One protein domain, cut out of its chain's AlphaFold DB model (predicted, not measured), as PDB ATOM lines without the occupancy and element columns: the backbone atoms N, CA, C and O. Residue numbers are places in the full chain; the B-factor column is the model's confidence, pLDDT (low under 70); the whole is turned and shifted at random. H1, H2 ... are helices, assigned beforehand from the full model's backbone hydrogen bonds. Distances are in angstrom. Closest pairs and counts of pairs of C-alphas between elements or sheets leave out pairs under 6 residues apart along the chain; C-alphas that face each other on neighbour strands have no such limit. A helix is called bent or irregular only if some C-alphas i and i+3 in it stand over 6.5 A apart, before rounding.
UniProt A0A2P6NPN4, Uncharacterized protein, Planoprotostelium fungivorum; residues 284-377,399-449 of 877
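This is residues 284 to 377 and 399 to 449 of the 877 residues of an uncharacterized protein of Planoprotostelium fungivorum (UniProt A0A2P6NPN4). Three long helices, H2, H3 and H4, make a loose, elongated up-and-down bundle, each running against the one before it, with H3 packed on both H2 and H4. H1 crosses H4 and packs on the first residues of H2, while H6 folds back after H4 and short H5 to pack on H3. The printed part has 145 residues, with six named helices, H1 to H6 in chain order, and no named strand; its class is all helix. It is loose, with a radius of gyration of the C-alphas of 18.3 A, and spans 63 by 35 by 20 A.

H1, residues 291 to 301, begins at C-alpha 291 (192.634, 217.032, 165.090). H2, residues 307 to 327, is 30.1 A long; H3, residues 342 to 373, 46.3 A; H4, residues 401 to 426, 35.8 A. H5 is residues 428 to 433, and H6, residues 435 to 445, ends at C-alpha 445 (166.829, 222.678, 172.840). H4 is irregular, but only just, C-alphas 420 and 423 being 6.8 A apart, with a kink of 31 degrees near residue 420; H5 is irregular, C-alphas 429 and 432 being 8.3 A apart.

H2 and H3 form a helical hairpin, a shallow tilt of 25 degrees, closest C-alphas Leu 321 and Ala 344, 5.9 A. H3 touches H4, opposite ways at 18 degrees, closest C-alphas His 359 and Leu 416, 6.3 A. H1 touches H4, about perpendicular at 73 degrees. Every O i to N i+4 pair is within hydrogen-bond range in H1, H2 and H6; H3 has 26 of 28, H4 18 of 22, and H5 0 of 2, with 1 of 3 O i to N i+3 pairs.

The C-alphas farthest apart, Gly 284 and Gln 334, are 64.9 A apart. Residues 378 to 398 are not printed; C-alphas 377 and 399 are 15.1 A apart across the cut. The link from H2 to H3 is long. Residues 284, 376 to 377 and 447 to 449 have pLDDT under 70.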
ATOM      1  N   GLY A 284     201.504 225.324 174.909       55.88
ATOM      2  CA  GLY A 284     201.321 226.729 175.293       55.88
ATOM      3  C   GLY A 284     200.686 227.606 174.202       55.88
ATOM      4  O   GLY A 284     200.234 228.708 174.499       55.88
ATOM      5  N   ASP A 285     200.581 227.110 172.964       70.38
ATOM      6  CA  ASP A 285     199.594 227.579 171.992       70.38
ATOM      7  C   ASP A 285     198.630 226.436 171.629       70.38
ATOM      8  O   ASP A 285     198.883 225.615 170.741       70.38
ATOM      9  N   ALA A 286     197.491 226.387 172.322       73.50
ATOM     10  CA  ALA A 286     196.462 225.371 172.118       73.50
ATOM     11  C   ALA A 286     195.780 225.444 170.732       73.50
ATOM     12  O   ALA A 286     195.009 224.544 170.389       73.50
ATOM     13  N   SER A 287     196.074 226.461 169.905       79.25
ATOM     14  CA  SER A 287     195.652 226.499 168.496       79.25
ATOM     15  C   SER A 287     196.446 225.543 167.593       79.25
ATOM     16  O   SER A 287     195.981 225.212 166.500       79.25
ATOM     17  N   LEU A 288     197.609 225.058 168.053       85.06
ATOM     18  CA  LEU A 288     198.458 224.110 167.322       85.06
ATOM     19  C   LEU A 288     198.029 222.642 167.482       85.06
ATOM     20  O   LEU A 288     198.523 221.792 166.739       85.06
ATOM     21  N   LEU A 289     197.113 222.335 168.411       86.81
ATOM     22  CA  LEU A 289     196.613 220.976 168.638       86.81
ATOM     23  C   LEU A 289     195.987 220.397 167.367       86.81
ATOM     24  O   LEU A 289     194.975 220.888 166.855       86.81
ATOM     25  N   THR A 290     196.560 219.305 166.867       90.75
ATOM     26  CA  THR A 290     196.054 218.654 165.663       90.75
ATOM     27  C   THR A 290     194.757 217.901 165.957       90.75
ATOM     28  O   THR A 290     194.485 217.453 167.073       90.75
ATOM     29  N   GLN A 291     193.923 217.713 164.930       87.81
ATOM     30  CA  GLN A 291     192.634 217.032 165.090       87.81
ATOM     31  C   GLN A 291     192.739 215.619 165.723       87.81
ATOM     32  O   GLN A 291     191.883 215.290 166.545       87.81
ATOM     33  N   PRO A 292     193.759 214.782 165.416       88.44
ATOM     34  CA  PRO A 292     193.991 213.514 166.116       88.44
ATOM     35  C   PRO A 292     194.292 213.654 167.616       88.44
ATOM     36  O   PRO A 292     193.817 212.834 168.402       88.44
ATOM     37  N   GLU A 293     195.044 214.678 168.024       90.00
ATOM     38  CA  GLU A 293     195.361 214.940 169.436       90.00
ATOM     39  C   GLU A 293     194.105 215.391 170.183       90.00
ATOM     40  O   GLU A 293     193.779 214.825 171.225       90.00
ATOM     41  N   LEU A 294     193.314 216.292 169.590       90.19
ATOM     42  CA  LEU A 294     192.009 216.694 170.125       90.19
ATOM     43  C   LEU A 294     191.053 215.497 170.296       90.19
ATOM     44  O   LEU A 294     190.388 215.391 171.324       90.19
ATOM     45  N   TYR A 295     191.022 214.535 169.364       90.62
ATOM     46  CA  TYR A 295     190.251 213.296 169.557       90.62
ATOM     47  C   TYR A 295     190.780 212.419 170.706       90.62
ATOM     48  O   TYR A 295     189.979 211.782 171.393       90.62
ATOM     49  N   SER A 296     192.097 212.392 170.939       87.62
ATOM     50  CA  SER A 296     192.706 211.687 172.079       87.62
ATOM     51  C   SER A 296     192.316 212.336 173.414       87.62
ATOM     52  O   SER A 296     191.917 211.646 174.356       87.62
ATOM     53  N   LEU A 297     192.339 213.673 173.469       90.62
ATOM     54  CA  LEU A 297     191.906 214.465 174.625       90.62
ATOM     55  C   LEU A 297     190.411 214.244 174.937       90.62
ATOM     56  O   LEU A 297     190.056 214.090 176.104       90.62
ATOM     57  N   VAL A 298     189.547 214.127 173.919       91.88
ATOM     58  CA  VAL A 298     188.113 213.806 174.092       91.88
ATOM     59  C   VAL A 298     187.884 212.392 174.650       91.88
ATOM     60  O   VAL A 298     187.048 212.215 175.537       91.88
ATOM     61  N   ASP A 299     188.620 211.372 174.194       89.50
ATOM     62  CA  ASP A 299     188.507 210.019 174.775       89.50
ATOM     63  C   ASP A 299     188.944 210.025 176.257       89.50
ATOM     64  O   ASP A 299     188.256 209.467 177.119       89.50
ATOM     65  N   LYS A 300     190.043 210.736 176.563       87.00
ATOM     66  CA  LYS A 300     190.673 210.771 177.893       87.00
ATOM     67  C   LYS A 300     189.909 211.596 178.936       87.00
ATOM     68  O   LYS A 300     189.690 211.093 180.036       87.00
ATOM     69  N   TYR A 301     189.516 212.828 178.613       88.69
ATOM     70  CA  TYR A 301     188.971 213.789 179.588       88.69
ATOM     71  C   TYR A 301     187.443 213.896 179.563       88.69
ATOM     72  O   TYR A 301     186.815 213.933 180.622       88.69
ATOM     73  N   CYS A 302     186.831 213.867 178.375       91.06
ATOM     74  CA  CYS A 302     185.372 213.822 178.232       91.06
ATOM     75  C   CYS A 302     184.812 212.408 178.491       91.06
ATOM     76  O   CYS A 302     183.609 212.228 178.646       91.06
ATOM     77  N   GLY A 303     185.667 211.376 178.503       89.00
ATOM     78  CA  GLY A 303     185.268 209.978 178.695       89.00
ATOM     79  C   GLY A 303     184.510 209.369 177.506       89.00
ATOM     80  O   GLY A 303     183.990 208.251 177.612       89.00
ATOM     81  N   VAL A 304     184.445 210.067 176.364       92.62
ATOM     82  CA  VAL A 304     183.658 209.678 175.182       92.62
ATOM     83  C   VAL A 304     184.432 208.656 174.347       92.62
ATOM     84  O   VAL A 304     184.902 208.917 173.241       92.62
ATOM     85  N   ARG A 305     184.569 207.449 174.905       89.75
ATOM     86  CA  ARG A 305     185.429 206.393 174.358       89.75
ATOM     87  C   ARG A 305     185.117 206.032 172.907       89.75
ATOM     88  O   ARG A 305     183.950 205.850 172.528       89.75
ATOM     89  N   HIS A 306     186.182 205.813 172.137       88.31
ATOM     90  CA  HIS A 306     186.169 205.404 170.731       88.31
ATOM     91  C   HIS A 306     185.360 206.351 169.833       88.31
ATOM     92  O   HIS A 306     184.630 205.900 168.944       88.31
ATOM     93  N   TYR A 307     185.442 207.658 170.090       89.69
ATOM     94  CA  TYR A 307     184.649 208.670 169.394       89.69
ATOM     95  C   TYR A 307     184.807 208.608 167.862       89.69
ATOM     96  O   TYR A 307     183.807 208.503 167.146       89.69
ATOM     97  N   THR A 308     186.047 208.546 167.366       88.81
ATOM     98  CA  THR A 308     186.390 208.364 165.941       88.81
ATOM     99  C   THR A 308     185.687 207.149 165.337       88.81
ATOM    100  O   THR A 308     184.888 207.279 164.408       88.81
ATOM    101  N   ASP A 309     185.894 205.978 165.939       91.06
ATOM    102  CA  ASP A 309     185.362 204.696 165.483       91.06
ATOM    103  C   ASP A 309     183.824 204.707 165.461       91.06
ATOM    104  O   ASP A 309     183.193 203.951 164.717       91.06
ATOM    105  N   ARG A 310     183.191 205.500 166.337       93.81
ATOM    106  CA  ARG A 310     181.732 205.661 166.410       93.81
ATOM    107  C   ARG A 310     181.211 206.603 165.322       93.81
ATOM    108  O   ARG A 310     180.168 206.289 164.751       93.81
ATOM    109  N   ILE A 311     181.918 207.691 164.993       91.50
ATOM    110  CA  ILE A 311     181.566 208.537 163.835       91.50
ATOM    111  C   ILE A 311     181.684 207.724 162.545       91.50
ATOM    112  O   ILE A 311     180.789 207.772 161.706       91.50
ATOM    113  N   GLU A 312     182.768 206.966 162.374       92.06
ATOM    114  CA  GLU A 312     182.984 206.154 161.171       92.06
ATOM    115  C   GLU A 312     181.898 205.085 161.009       92.06
ATOM    116  O   GLU A 312     181.354 204.921 159.916       92.06
ATOM    117  N   ARG A 313     181.481 204.442 162.108       94.56
ATOM    118  CA  ARG A 313     180.304 203.558 162.115       94.56
ATOM    119  C   ARG A 313     179.007 204.293 161.765       94.56
ATOM    120  O   ARG A 313     178.251 203.769 160.954       94.56
ATOM    121  N   LEU A 314     178.764 205.496 162.295       94.69
ATOM    122  CA  LEU A 314     177.591 206.309 161.931       94.69
ATOM    123  C   LEU A 314     177.588 206.690 160.443       94.69
ATOM    124  O   LEU A 314     176.554 206.565 159.791       94.69
ATOM    125  N   ARG A 315     178.735 207.100 159.885       92.50
ATOM    126  CA  ARG A 315     178.896 207.382 158.447       92.50
ATOM    127  C   ARG A 315     178.639 206.130 157.604       92.50
ATOM    128  O   ARG A 315     177.882 206.197 156.642       92.50
ATOM    129  N   SER A 316     179.175 204.978 158.005       94.56
ATOM    130  CA  SER A 316     178.969 203.713 157.289       94.56
ATOM    131  C   SER A 316     177.515 203.211 157.355       94.56
ATOM    132  O   SER A 316     176.981 202.744 156.348       94.56
ATOM    133  N   ASP A 317     176.837 203.371 158.499       94.88
ATOM    134  CA  ASP A 317     175.401 203.091 158.637       94.88
ATOM    135  C   ASP A 317     174.549 204.047 157.777       94.88
ATOM    136  O   ASP A 317     173.600 203.594 157.133       94.88
ATOM    137  N   LEU A 318     174.899 205.341 157.710       93.44
ATOM    138  CA  LEU A 318     174.262 206.327 156.821       93.44
ATOM    139  C   LEU A 318     174.432 205.954 155.339       93.44
ATOM    140  O   LEU A 318     173.463 205.976 154.581       93.44
ATOM    141  N   GLU A 319     175.634 205.544 154.930       92.88
ATOM    142  CA  GLU A 319     175.906 205.049 153.576       92.88
ATOM    143  C   GLU A 319     175.174 203.734 153.268       92.88
ATOM    144  O   GLU A 319     174.815 203.485 152.116       92.88
ATOM    145  N   GLU A 320     174.964 202.843 154.245       94.88
ATOM    146  CA  GLU A 320     174.095 201.673 154.042       94.88
ATOM    147  C   GLU A 320     172.625 202.086 153.903       94.88
ATOM    148  O   GLU A 320     171.954 201.587 153.003       94.88
ATOM    149  N   LEU A 321     172.125 203.013 154.727       94.06
ATOM    150  CA  LEU A 321     170.748 203.503 154.629       94.06
ATOM    151  C   LEU A 321     170.464 204.123 153.250       94.06
ATOM    152  O   LEU A 321     169.439 203.810 152.642       94.06
ATOM    153  N   ASP A 322     171.378 204.946 152.731       92.00
ATOM    154  CA  ASP A 322     171.246 205.534 151.396       92.00
ATOM    155  C   ASP A 322     171.346 204.483 150.271       92.00
ATOM    156  O   ASP A 322     170.560 204.521 149.322       92.00
ATOM    157  N   ARG A 323     172.226 203.477 150.394       93.31
ATOM    158  CA  ARG A 323     172.237 202.328 149.465       93.31
ATOM    159  C   ARG A 323     170.908 201.572 149.489       93.31
ATOM    160  O   ARG A 323     170.323 201.361 148.435       93.31
ATOM    161  N   VAL A 324     170.362 201.265 150.667       92.69
ATOM    162  CA  VAL A 324     169.050 200.602 150.794       92.69
ATOM    163  C   VAL A 324     167.930 201.447 150.165       92.69
ATOM    164  O   VAL A 324     167.045 200.876 149.531       92.69
ATOM    165  N   ASN A 325     167.983 202.782 150.265       88.69
ATOM    166  CA  ASN A 325     167.050 203.707 149.600       88.69
ATOM    167  C   ASN A 325     167.141 203.650 148.064       88.69
ATOM    168  O   ASN A 325     166.117 203.723 147.387       88.69
ATOM    169  N   ARG A 326     168.365 203.547 147.524       90.94
ATOM    170  CA  ARG A 326     168.638 203.481 146.078       90.94
ATOM    171  C   ARG A 326     168.299 202.113 145.483       90.94
ATOM    172  O   ARG A 326     167.704 202.059 144.411       90.94
ATOM    173  N   ASP A 327     168.620 201.036 146.194       93.44
ATOM    174  CA  ASP A 327     168.352 199.653 145.780       93.44
ATOM    175  C   ASP A 327     166.856 199.298 145.864       93.44
ATOM    176  O   ASP A 327     166.370 198.450 145.116       93.44
ATOM    177  N   HIS A 328     166.122 199.928 146.789       89.62
ATOM    178  CA  HIS A 328     164.691 199.706 147.022       89.62
ATOM    179  C   HIS A 328     163.928 201.031 146.852       89.62
ATOM    180  O   HIS A 328     163.452 201.591 147.848       89.62
ATOM    181  N   PRO A 329     163.811 201.556 145.610       80.62
ATOM    182  CA  PRO A 329     163.057 202.775 145.343       80.62
ATOM    183  C   PRO A 329     161.636 202.611 145.883       80.62
ATOM    184  O   PRO A 329     160.955 201.624 145.597       80.62
ATOM    185  N   ARG A 330     161.234 203.557 146.736       80.12
ATOM    186  CA  ARG A 330     160.082 203.401 147.631       80.12
ATOM    187  C   ARG A 330     158.820 203.059 146.834       80.12
ATOM    188  O   ARG A 330     158.423 203.875 145.998       80.12
ATOM    189  N   PRO A 331     158.158 201.915 147.093       75.38
ATOM    190  CA  PRO A 331     156.850 201.672 146.516       75.38
ATOM    191  C   PRO A 331     155.903 202.767 147.013       75.38
ATOM    192  O   PRO A 331     155.775 203.002 148.219       75.38
ATOM    193  N   LEU A 332     155.265 203.454 146.069       82.62
ATOM    194  CA  LEU A 332     154.137 204.319 146.375       82.62
ATOM    195  C   LEU A 332     152.995 203.418 146.849       82.62
ATOM    196  O   LEU A 332     152.623 202.468 146.156       82.62
ATOM    197  N   ASP A 333     152.462 203.691 148.036       81.31
ATOM    198  CA  ASP A 333     151.243 203.036 148.492       81.31
ATOM    199  C   ASP A 333     150.013 203.540 147.712       81.31
ATOM    200  O   ASP A 333     150.096 204.410 146.843       81.31
ATOM    201  N   GLN A 334     148.839 202.998 148.034       82.62
ATOM    202  CA  GLN A 334     147.577 203.369 147.381       82.62
ATOM    203  C   GLN A 334     147.168 204.838 147.616       82.62
ATOM    204  O   GLN A 334     146.252 205.322 146.956       82.62
ATOM    205  N   THR A 335     147.839 205.558 148.525       85.38
ATOM    206  CA  THR A 335     147.655 206.999 148.776       85.38
ATOM    207  C   THR A 335     148.715 207.865 148.084       85.38
ATOM    208  O   THR A 335     148.732 209.083 148.266       85.38
ATOM    209  N   GLY A 336     149.620 207.259 147.306       82.50
ATOM    210  CA  GLY A 336     150.760 207.943 146.696       82.50
ATOM    211  C   GLY A 336     151.872 208.292 147.689       82.50
ATOM    212  O   GLY A 336     152.775 209.057 147.347       82.50
ATOM    213  N   ARG A 337     151.840 207.756 148.918       81.56
ATOM    214  CA  ARG A 337     152.893 207.987 149.915       81.56
ATOM    215  C   ARG A 337     154.012 206.968 149.735       81.56
ATOM    216  O   ARG A 337     153.790 205.778 149.546       81.56
ATOM    217  N   ALA A 338     155.244 207.462 149.779       79.19
ATOM    218  CA  ALA A 338     156.439 206.676 149.508       79.19
ATOM    219  C   ALA A 338     156.890 205.923 150.773       79.19
ATOM    220  O   ALA A 338     157.642 206.462 151.592       79.19
ATOM    221  N   VAL A 339     156.417 204.685 150.941       85.81
ATOM    222  CA  VAL A 339     156.668 203.874 152.143       85.81
ATOM    223  C   VAL A 339     158.130 203.417 152.187       85.81
ATOM    224  O   VAL A 339     158.665 202.878 151.219       85.81
ATOM    225  N   MET A 340     158.798 203.624 153.326       87.56
ATOM    226  CA  MET A 340     160.135 203.074 153.566       87.56
ATOM    227  C   MET A 340     160.057 201.567 153.821       87.56
ATOM    228  O   MET A 340     159.208 201.107 154.580       87.56
ATOM    229  N   CYS A 341     160.974 200.794 153.236       91.38
ATOM    230  CA  CYS A 341     161.065 199.366 153.528       91.38
ATOM    231  C   CYS A 341     161.530 199.120 154.977       91.38
ATOM    232  O   CYS A 341     162.279 199.914 155.552       91.38
ATOM    233  N   GLU A 342     161.126 197.990 155.559       92.62
ATOM    234  CA  GLU A 342     161.418 197.625 156.955       92.62
ATOM    235  C   GLU A 342     162.921 197.680 157.284       92.62
ATOM    236  O   GLU A 342     163.314 198.203 158.327       92.62
ATOM    237  N   ARG A 343     163.786 197.243 156.353       94.12
ATOM    238  CA  ARG A 343     165.251 197.338 156.493       94.12
ATOM    239  C   ARG A 343     165.738 198.784 156.616       94.12
ATOM    240  O   ARG A 343     166.623 199.053 157.428       94.12
ATOM    241  N   ALA A 344     165.176 199.706 155.830       92.50
ATOM    242  CA  ALA A 344     165.526 201.120 155.911       92.50
ATOM    243  C   ALA A 344     165.045 201.725 157.235       92.50
ATOM    244  O   ALA A 344     165.808 202.442 157.871       92.50
ATOM    245  N   ILE A 345     163.835 201.386 157.697       92.31
ATOM    246  CA  ILE A 345     163.310 201.826 159.003       92.31
ATOM    247  C   ILE A 345     164.209 201.319 160.143       92.31
ATOM    248  O   ILE A 345     164.620 202.104 160.996       92.31
ATOM    249  N   TYR A 346     164.600 200.040 160.124       94.81
ATOM    250  CA  TYR A 346     165.516 199.469 161.116       94.81
ATOM    251  C   TYR A 346     166.866 200.212 161.157       94.81
ATOM    252  O   TYR A 346     167.322 200.605 162.234       94.81
ATOM    253  N   LYS A 347     167.489 200.456 159.993       94.81
ATOM    254  CA  LYS A 347     168.754 201.209 159.895       94.81
ATOM    255  C   LYS A 347     168.596 202.665 160.342       94.81
ATOM    256  O   LYS A 347     169.436 203.149 161.094       94.81
ATOM    257  N   LEU A 348     167.495 203.325 159.977       94.19
ATOM    258  CA  LEU A 348     167.144 204.677 160.428       94.19
ATOM    259  C   LEU A 348     167.106 204.761 161.964       94.19
ATOM    260  O   LEU A 348     167.768 205.610 162.556       94.19
ATOM    261  N   THR A 349     166.405 203.825 162.614       94.12
ATOM    262  CA  THR A 349     166.315 203.747 164.081       94.12
ATOM    263  C   THR A 349     167.653 203.383 164.740       94.12
ATOM    264  O   THR A 349     167.950 203.879 165.829       94.12
ATOM    265  N   GLN A 350     168.486 202.549 164.103       95.50
ATOM    266  CA  GLN A 350     169.844 202.250 164.576       95.50
ATOM    267  C   GLN A 350     170.738 203.501 164.560       95.50
ATOM    268  O   GLN A 350     171.430 203.756 165.549       95.50
ATOM    269  N   ILE A 351     170.681 204.292 163.483       95.19
ATOM    270  CA  ILE A 351     171.406 205.564 163.348       95.19
ATOM    271  C   ILE A 351     170.927 206.547 164.418       95.19
ATOM    272  O   ILE A 351     171.741 206.979 165.229       95.19
ATOM    273  N   GLN A 352     169.618 206.817 164.498       94.81
ATOM    274  CA  GLN A 352     169.021 207.729 165.489       94.81
ATOM    275  C   GLN A 352     169.466 207.394 166.917       94.81
ATOM    276  O   GLN A 352     170.017 208.244 167.608       94.81
ATOM    277  N   ARG A 353     169.320 206.134 167.348       95.38
ATOM    278  CA  ARG A 353     169.724 205.698 168.699       95.38
ATOM    279  C   ARG A 353     171.224 205.819 168.959       95.38
ATOM    280  O   ARG A 353     171.624 205.982 170.107       95.38
ATOM    281  N   SER A 354     172.051 205.689 167.926       95.12
ATOM    282  CA  SER A 354     173.511 205.783 168.044       95.12
ATOM    283  C   SER A 354     173.996 207.236 168.038       95.12
ATOM    284  O   SER A 354     174.998 207.536 168.683       95.12
ATOM    285  N   LEU A 355     173.261 208.119 167.357       95.06
ATOM    286  CA  LEU A 355     173.505 209.555 167.254       95.06
ATOM    287  C   LEU A 355     173.033 210.285 168.527       95.06
ATOM    288  O   LEU A 355     173.834 210.981 169.135       95.06
ATOM    289  N   ILE A 356     171.825 209.988 169.028       95.88
ATOM    290  CA  ILE A 356     171.307 210.454 170.336       95.88
ATOM    291  C   ILE A 356     172.292 210.138 171.473       95.88
ATOM    292  O   ILE A 356     172.716 211.021 172.208       95.88
ATOM    293  N   ARG A 357     172.754 208.882 171.570       95.56
ATOM    294  CA  ARG A 357     173.750 208.454 172.575       95.56
ATOM    295  C   ARG A 357     175.149 209.045 172.380       95.56
ATOM    296  O   ARG A 357     176.009 208.833 173.230       95.56
ATOM    297  N   MET A 358     175.435 209.653 171.232       95.56
ATOM    298  CA  MET A 358     176.699 210.345 170.989       95.56
ATOM    299  C   MET A 358     176.576 211.822 171.345       95.56
ATOM    300  O   MET A 358     177.481 212.336 171.986       95.56
ATOM    301  N   HIS A 359     175.457 212.453 170.978       96.00
ATOM    302  CA  HIS A 359     175.108 213.818 171.362       96.00
ATOM    303  C   HIS A 359     175.065 213.955 172.885       96.00
ATOM    304  O   HIS A 359     175.921 214.641 173.425       96.00
ATOM    305  N   GLN A 360     174.235 213.157 173.573       95.75
ATOM    306  CA  GLN A 360     174.141 213.157 175.039       95.75
ATOM    307  C   GLN A 360     175.514 213.029 175.716       95.75
ATOM    308  O   GLN A 360     175.858 213.832 176.560       95.75
ATOM    309  N   GLN A 361     176.352 212.077 175.292       95.12
ATOM    310  CA  GLN A 361     177.669 211.868 175.910       95.12
ATOM    311  C   GLN A 361     178.680 212.990 175.649       95.12
ATOM    312  O   GLN A 361     179.700 213.042 176.332       95.12
ATOM    313  N   LEU A 362     178.447 213.846 174.652       95.12
ATOM    314  CA  LEU A 362     179.221 215.070 174.465       95.12
ATOM    315  C   LEU A 362     178.613 216.210 175.280       95.12
ATOM    316  O   LEU A 362     179.379 216.938 175.891       95.12
ATOM    317  N   SER A 363     177.285 216.321 175.367       94.88
ATOM    318  CA  SER A 363     176.589 217.262 176.256       94.88
ATOM    319  C   SER A 363     176.962 217.058 177.727       94.88
ATOM    320  O   SER A 363     177.476 217.987 178.340       94.88
ATOM    321  N   ASP A 364     176.853 215.825 178.240       94.31
ATOM    322  CA  ASP A 364     177.283 215.417 179.591       94.31
ATOM    323  C   ASP A 364     178.751 215.816 179.873       94.31
ATOM    324  O   ASP A 364     179.164 216.000 181.018       94.31
ATOM    325  N   ALA A 365     179.579 215.896 178.822       93.56
ATOM    326  CA  ALA A 365     180.979 216.283 178.916       93.56
ATOM    327  C   ALA A 365     181.215 217.793 178.758       93.56
ATOM    328  O   ALA A 365     182.172 218.296 179.338       93.56
ATOM    329  N   VAL A 366     180.381 218.505 177.995       94.94
ATOM    330  CA  VAL A 366     180.377 219.974 177.888       94.94
ATOM    331  C   VAL A 366     179.976 220.570 179.235       94.94
ATOM    332  O   VAL A 366     180.790 221.286 179.810       94.94
ATOM    333  N   GLU A 367     178.848 220.132 179.800       94.19
ATOM    334  CA  GLU A 367     178.362 220.510 181.138       94.19
ATOM    335  C   GLU A 367     179.431 220.253 182.217       94.19
ATOM    336  O   GLU A 367     179.740 221.108 183.049       94.19
ATOM    337  N   LYS A 368     180.085 219.083 182.165       92.50
ATOM    338  CA  LYS A 368     181.193 218.746 183.069       92.50
ATOM    339  C   LYS A 368     182.404 219.678 182.900       92.50
ATOM    340  O   LYS A 368     183.043 219.998 183.900       92.50
ATOM    341  N   MET A 369     182.757 220.073 181.676       92.50
ATOM    342  CA  MET A 369     183.867 221.006 181.428       92.50
ATOM    343  C   MET A 369     183.509 222.440 181.845       92.50
ATOM    344  O   MET A 369     184.384 223.144 182.338       92.50
ATOM    345  N   GLU A 370     182.248 222.855 181.719       93.62
ATOM    346  CA  GLU A 370     181.750 224.151 182.208       93.62
ATOM    347  C   GLU A 370     181.822 224.209 183.739       93.62
ATOM    348  O   GLU A 370     182.521 225.060 184.287       93.62
ATOM    349  N   ALA A 371     181.288 223.198 184.435       91.44
ATOM    350  CA  ALA A 371     181.416 223.079 185.891       91.44
ATOM    351  C   ALA A 371     182.884 223.023 186.384       91.44
ATOM    352  O   ALA A 371     183.190 223.492 187.483       91.44
ATOM    353  N   GLU A 372     183.806 222.461 185.590       89.31
ATOM    354  CA  GLU A 372     185.254 222.475 185.868       89.31
ATOM    355  C   GLU A 372     185.930 223.820 185.516       89.31
ATOM    356  O   GLU A 372     186.967 224.136 186.104       89.31
ATOM    357  N   MET A 373     185.358 224.634 184.617       89.31
ATOM    358  CA  MET A 373     185.841 225.981 184.270       89.31
ATOM    359  C   MET A 373     185.394 227.056 185.265       89.31
ATOM    360  O   MET A 373     186.220 227.879 185.662       89.31
ATOM    361  N   ASP A 374     184.130 227.040 185.690       90.06
ATOM    362  CA  ASP A 374     183.558 228.086 186.554       90.06
ATOM    363  C   ASP A 374     184.056 228.009 188.010       90.06
ATOM    364  O   ASP A 374     183.806 228.893 188.829       90.06
ATOM    365  N   GLY A 375     184.803 226.955 188.354       84.56
ATOM    366  CA  GLY A 375     185.405 226.772 189.677       84.56
ATOM    367  C   GLY A 375     184.408 226.392 190.777       84.56
ATOM    368  O   GLY A 375     184.827 226.164 191.914       84.56
ATOM    369  N   GLU A 376     183.123 226.255 190.438       57.16
ATOM    370  CA  GLU A 376     182.030 225.853 191.335       57.16
ATOM    371  C   GLU A 376     182.138 224.404 191.836       57.16
ATOM    372  O   GLU A 376     181.364 223.996 192.704       57.16
ATOM    373  N   PHE A 377     183.121 223.622 191.362       53.34
ATOM    374  CA  PHE A 377     183.431 222.307 191.920       53.34
ATOM    375  C   PHE A 377     183.592 222.401 193.448       53.34
ATOM    376  O   PHE A 377     184.581 222.956 193.946       53.34
ATOM    377  N   ILE A 399     194.670 220.066 183.561       80.56
ATOM    378  CA  ILE A 399     194.808 220.562 182.193       80.56
ATOM    379  C   ILE A 399     195.087 222.072 182.270       80.56
ATOM    380  O   ILE A 399     194.478 222.760 183.092       80.56
ATOM    381  N   SER A 400     195.970 222.609 181.421       87.56
ATOM    382  CA  SER A 400     196.101 224.067 181.313       87.56
ATOM    383  C   SER A 400     194.759 224.681 180.895       87.56
ATOM    384  O   SER A 400     193.999 224.081 180.129       87.56
ATOM    385  N   SER A 401     194.450 225.880 181.400       87.44
ATOM    386  CA  SER A 401     193.165 226.541 181.124       87.44
ATOM    387  C   SER A 401     192.920 226.697 179.617       87.44
ATOM    388  O   SER A 401     191.810 226.476 179.137       87.44
ATOM    389  N   ASP A 402     193.976 226.963 178.844       88.19
ATOM    390  CA  ASP A 402     193.905 227.112 177.391       88.19
ATOM    391  C   ASP A 402     193.658 225.788 176.656       88.19
ATOM    392  O   ASP A 402     192.843 225.758 175.735       88.19
ATOM    393  N   VAL A 403     194.265 224.672 177.087       88.44
ATOM    394  CA  VAL A 403     193.959 223.342 176.523       88.44
ATOM    395  C   VAL A 403     192.555 222.891 176.922       88.44
ATOM    396  O   VAL A 403     191.844 222.325 176.090       88.44
ATOM    397  N   HIS A 404     192.102 223.194 178.142       90.06
ATOM    398  CA  HIS A 404     190.728 222.916 178.566       90.06
ATOM    399  C   HIS A 404     189.716 223.730 177.743       90.06
ATOM    400  O   HIS A 404     188.759 223.178 177.203       90.06
ATOM    401  N   ARG A 405     189.986 225.022 177.525       92.25
ATOM    402  CA  ARG A 405     189.175 225.915 176.687       92.25
ATOM    403  C   ARG A 405     189.200 225.523 175.204       92.25
ATOM    404  O   ARG A 405     188.180 225.664 174.524       92.25
ATOM    405  N   ALA A 406     190.324 225.029 174.689       91.44
ATOM    406  CA  ALA A 406     190.429 224.503 173.328       91.44
ATOM    407  C   ALA A 406     189.642 223.194 173.170       91.44
ATOM    408  O   ALA A 406     188.884 223.056 172.208       91.44
ATOM    409  N   LEU A 407     189.741 222.280 174.142       92.75
ATOM    410  CA  LEU A 407     188.950 221.048 174.198       92.75
ATOM    411  C   LEU A 407     187.449 221.355 174.268       92.75
ATOM    412  O   LEU A 407     186.687 220.817 173.467       92.75
ATOM    413  N   TYR A 408     187.039 222.279 175.139       94.81
ATOM    414  CA  TYR A 408     185.669 222.776 175.226       94.81
ATOM    415  C   TYR A 408     185.163 223.281 173.867       94.81
ATOM    416  O   TYR A 408     184.172 222.764 173.355       94.81
ATOM    417  N   ASN A 409     185.873 224.226 173.231       93.12
ATOM    418  CA  ASN A 409     185.480 224.763 171.921       93.12
ATOM    419  C   ASN A 409     185.447 223.674 170.835       93.12
ATOM    420  O   ASN A 409     184.576 223.702 169.964       93.12
ATOM    421  N   PHE A 410     186.372 222.712 170.872       94.44
ATOM    422  CA  PHE A 410     186.380 221.586 169.943       94.44
ATOM    423  C   PHE A 410     185.154 220.689 170.136       94.44
ATOM    424  O   PHE A 410     184.520 220.322 169.149       94.44
ATOM    425  N   VAL A 411     184.777 220.374 171.377       93.81
ATOM    426  CA  VAL A 411     183.611 219.536 171.679       93.81
ATOM    427  C   VAL A 411     182.306 220.262 171.350       93.81
ATOM    428  O   VAL A 411     181.539 219.744 170.539       93.81
ATOM    429  N   SER A 412     182.062 221.453 171.902       93.88
ATOM    430  CA  SER A 412     180.790 222.170 171.725       93.88
ATOM    431  C   SER A 412     180.613 222.688 170.292       93.88
ATOM    432  O   SER A 412     179.667 222.321 169.597       93.88
ATOM    433  N   ARG A 413     181.564 223.483 169.787       91.75
ATOM    434  CA  ARG A 413     181.447 224.145 168.470       91.75
ATOM    435  C   ARG A 413     181.926 223.281 167.304       91.75
ATOM    436  O   ARG A 413     181.531 223.519 166.165       91.75
ATOM    437  N   GLY A 414     182.777 222.289 167.566       92.12
ATOM    438  CA  GLY A 414     183.274 221.355 166.555       92.12
ATOM    439  C   GLY A 414     182.459 220.064 166.476       92.12
ATOM    440  O   GLY A 414     181.905 219.750 165.420       92.12
ATOM    441  N   LEU A 415     182.408 219.290 167.564       91.50
ATOM    442  CA  LEU A 415     181.880 217.921 167.564       91.50
ATOM    443  C   LEU A 415     180.355 217.862 167.662       91.50
ATOM    444  O   LEU A 415     179.742 217.225 166.803       91.50
ATOM    445  N   LEU A 416     179.758 218.538 168.648       92.69
ATOM    446  CA  LEU A 416     178.306 218.577 168.862       92.69
ATOM    447  C   LEU A 416     177.607 219.105 167.599       92.69
ATOM    448  O   LEU A 416     176.833 218.384 166.965       92.69
ATOM    449  N   TYR A 417     178.042 220.274 167.120       92.62
ATOM    450  CA  TYR A 417     177.590 220.861 165.857       92.62
ATOM    451  C   TYR A 417     177.791 219.931 164.644       92.62
ATOM    452  O   TYR A 417     176.916 219.811 163.784       92.62
ATOM    453  N   SER A 418     178.918 219.210 164.553       91.62
ATOM    454  CA  SER A 418     179.128 218.239 163.463       91.62
ATOM    455  C   SER A 418     178.130 217.079 163.499       91.62
ATOM    456  O   SER A 418     177.766 216.569 162.436       91.62
ATOM    457  N   ILE A 419     177.689 216.662 164.687       91.69
ATOM    458  CA  ILE A 419     176.705 215.591 164.896       91.69
ATOM    459  C   ILE A 419     175.291 216.083 164.602       91.69
ATOM    460  O   ILE A 419     174.556 215.412 163.880       91.69
ATOM    461  N   GLU A 420     174.939 217.282 165.053       93.19
ATOM    462  CA  GLU A 420     173.662 217.934 164.739       93.19
ATOM    463  C   GLU A 420     173.496 218.163 163.229       93.19
ATOM    464  O   GLU A 420     172.401 218.031 162.679       93.19
ATOM    465  N   LYS A 421     174.610 218.393 162.522       91.25
ATOM    466  CA  LYS A 421     174.662 218.509 161.059       91.25
ATOM    467  C   LYS A 421     174.863 217.183 160.307       91.25
ATOM    468  O   LYS A 421     174.831 217.200 159.071       91.25
ATOM    469  N   LEU A 422     175.014 216.028 160.972       85.12
ATOM    470  CA  LEU A 422     175.057 214.722 160.283       85.12
ATOM    471  C   LEU A 422     173.722 214.388 159.580       85.12
ATOM    472  O   LEU A 422     173.769 214.055 158.389       85.12
ATOM    473  N   PRO A 423     172.540 214.520 160.224       85.00
ATOM    474  CA  PRO A 423     171.249 214.297 159.572       85.00
ATOM    475  C   PRO A 423     171.015 215.218 158.369       85.00
ATOM    476  O   PRO A 423     170.628 214.748 157.302       85.00
ATOM    477  N   GLU A 424     171.341 216.512 158.478       85.88
ATOM    478  CA  GLU A 424     171.192 217.470 157.368       85.88
ATOM    479  C   GLU A 424     172.013 217.101 156.125       85.88
ATOM    480  O   GLU A 424     171.626 217.440 155.004       85.88
ATOM    481  N   ARG A 425     173.149 216.414 156.299       77.50
ATOM    482  CA  ARG A 425     174.026 215.998 155.195       77.50
ATOM    483  C   ARG A 425     173.627 214.641 154.623       77.50
ATOM    484  O   ARG A 425     173.506 214.520 153.408       77.50
ATOM    485  N   GLY A 426     173.409 213.639 155.478       70.88
ATOM    486  CA  GLY A 426     173.140 212.261 155.050       70.88
ATOM    487  C   GLY A 426     171.664 211.914 154.828       70.88
ATOM    488  O   GLY A 426     171.376 210.879 154.235       70.88
ATOM    489  N   MET A 427     170.719 212.725 155.321       72.56
ATOM    490  CA  MET A 427     169.335 212.273 155.542       72.56
ATOM    491  C   MET A 427     168.253 213.204 154.976       72.56
ATOM    492  O   MET A 427     167.089 213.050 155.334       72.56
ATOM    493  N   LYS A 428     168.576 214.104 154.031       76.62
ATOM    494  CA  LYS A 428     167.600 215.037 153.411       76.62
ATOM    495  C   LYS A 428     166.341 214.356 152.849       76.62
ATOM    496  O   LYS A 428     165.250 214.914 152.915       76.62
ATOM    497  N   ALA A 429     166.468 213.125 152.346       71.44
ATOM    498  CA  ALA A 429     165.351 212.298 151.867       71.44
ATOM    499  C   ALA A 429     164.451 211.723 152.993       71.44
ATOM    500  O   ALA A 429     163.493 210.993 152.708       71.44
ATOM    501  N   TYR A 430     164.773 212.007 154.257       78.69
ATOM    502  CA  TYR A 430     164.216 211.398 155.467       78.69
ATOM    503  C   TYR A 430     163.898 212.406 156.584       78.69
ATOM    504  O   TYR A 430     163.585 211.974 157.690       78.69
ATOM    505  N   ASN A 431     163.928 213.723 156.336       73.19
ATOM    506  CA  ASN A 431     163.669 214.738 157.373       73.19
ATOM    507  C   ASN A 431     162.334 214.516 158.124       73.19
ATOM    508  O   ASN A 431     162.265 214.719 159.331       73.19
ATOM    509  N   SER A 432     161.293 214.027 157.439       72.50
ATOM    510  CA  SER A 432     159.995 213.670 158.039       72.50
ATOM    511  C   SER A 432     159.991 212.351 158.828       72.50
ATOM    512  O   SER A 432     159.090 212.118 159.627       72.50
ATOM    513  N   ALA A 433     160.991 211.489 158.629       77.31
ATOM    514  CA  ALA A 433     161.194 210.248 159.375       77.31
ATOM    515  C   ALA A 433     162.207 210.413 160.531       77.31
ATOM    516  O   ALA A 433     162.409 209.488 161.321       77.31
ATOM    517  N   MET A 434     162.813 211.598 160.686       83.94
ATOM    518  CA  MET A 434     163.749 211.912 161.773       83.94
ATOM    519  C   MET A 434     163.093 212.121 163.150       83.94
ATOM    520  O   MET A 434     163.750 212.603 164.062       83.94
ATOM    521  N   LEU A 435     161.843 211.690 163.347       87.12
ATOM    522  CA  LEU A 435     161.022 211.957 164.538       87.12
ATOM    523  C   LEU A 435     161.744 211.745 165.883       87.12
ATOM    524  O   LEU A 435     161.641 212.605 166.746       87.12
ATOM    525  N   LEU A 436     162.516 210.661 166.057       89.62
ATOM    526  CA  LEU A 436     163.264 210.419 167.304       89.62
ATOM    527  C   LEU A 436     164.422 211.404 167.526       89.62
ATOM    528  O   LEU A 436     164.720 211.736 168.665       89.62
ATOM    529  N   TRP A 437     165.082 211.852 166.455       93.06
ATOM    530  CA  TRP A 437     166.149 212.852 166.546       93.06
ATOM    531  C   TRP A 437     165.580 214.256 166.739       93.06
ATOM    532  O   TRP A 437     166.069 215.006 167.574       93.06
ATOM    533  N   ASN A 438     164.511 214.589 166.015       91.62
ATOM    534  CA  ASN A 438     163.848 215.883 166.133       91.62
ATOM    535  C   ASN A 438     163.225 216.060 167.529       91.62
ATOM    536  O   ASN A 438     163.324 217.143 168.083       91.62
ATOM    537  N   ALA A 439     162.644 215.001 168.110       92.81
ATOM    538  CA  ALA A 439     162.149 215.021 169.487       92.81
ATOM    539  C   ALA A 439     163.288 215.201 170.503       92.81
ATOM    540  O   ALA A 439     163.181 216.070 171.357       92.81
ATOM    541  N   HIS A 440     164.400 214.462 170.362       94.12
ATOM    542  CA  HIS A 440     165.593 214.640 171.206       94.12
ATOM    543  C   HIS A 440     166.136 216.074 171.143       94.12
ATOM    544  O   HIS A 440     166.392 216.677 172.175       94.12
ATOM    545  N   MET A 441     166.270 216.646 169.942       93.00
ATOM    546  CA  MET A 441     166.746 218.026 169.780       93.00
ATOM    547  C   MET A 441     165.732 219.082 170.225       93.00
ATOM    548  O   MET A 441     166.143 220.183 170.568       93.00
ATOM    549  N   GLN A 442     164.433 218.773 170.229       92.50
ATOM    550  CA  GLN A 442     163.417 219.655 170.801       92.50
ATOM    551  C   GLN A 442     163.477 219.636 172.332       92.50
ATOM    552  O   GLN A 442     163.469 220.697 172.937       92.50
ATOM    553  N   GLU A 443     163.587 218.453 172.943       92.06
ATOM    554  CA  GLU A 443     163.741 218.275 174.393       92.06
ATOM    555  C   GLU A 443     165.031 218.957 174.885       92.06
ATOM    556  O   GLU A 443     164.976 219.831 175.748       92.06
ATOM    557  N   TYR A 444     166.166 218.669 174.240       89.19
ATOM    558  CA  TYR A 444     167.466 219.279 174.543       89.19
ATOM    559  C   TYR A 444     167.515 220.791 174.263       89.19
ATOM    560  O   TYR A 444     168.088 221.552 175.033       89.19
ATOM    561  N   GLY A 445     166.903 221.251 173.168       85.69
ATOM    562  CA  GLY A 445     166.829 222.678 172.840       85.69
ATOM    563  C   GLY A 445     165.853 223.473 173.714       85.69
ATOM    564  O   GLY A 445     165.850 224.693 173.634       85.69
ATOM    565  N   SER A 446     165.027 222.799 174.525       79.81
ATOM    566  CA  SER A 446     164.069 223.430 175.447       79.81
ATOM    567  C   SER A 446     164.566 223.549 176.892       79.81
ATOM    568  O   SER A 446     163.859 224.109 177.723       79.81
ATOM    569  N   SER A 447     165.763 223.038 177.215       61.09
ATOM    570  CA  SER A 447     166.345 223.170 178.560       61.09
ATOM    571  C   SER A 447     167.178 224.441 178.774       61.09
ATOM    572  O   SER A 447     167.508 224.745 179.916       61.09
ATOM    573  N   GLU A 448     167.502 225.192 177.717       57.88
ATOM    574  CA  GLU A 448     168.066 226.547 177.831       57.88
ATOM    575  C   GLU A 448     166.940 227.560 178.098       57.88
ATOM    576  O   GLU A 448     166.403 228.160 177.172       57.88
ATOM    577  N   GLU A 449     166.573 227.708 179.374       54.09
ATOM    578  CA  GLU A 449     165.839 228.858 179.933       54.09
ATOM    579  C   GLU A 449     164.646 229.390 179.100       54.09
ATOM    580  O   GLU A 449     164.457 230.597 178.939       54.09
TER     581      GLU A 449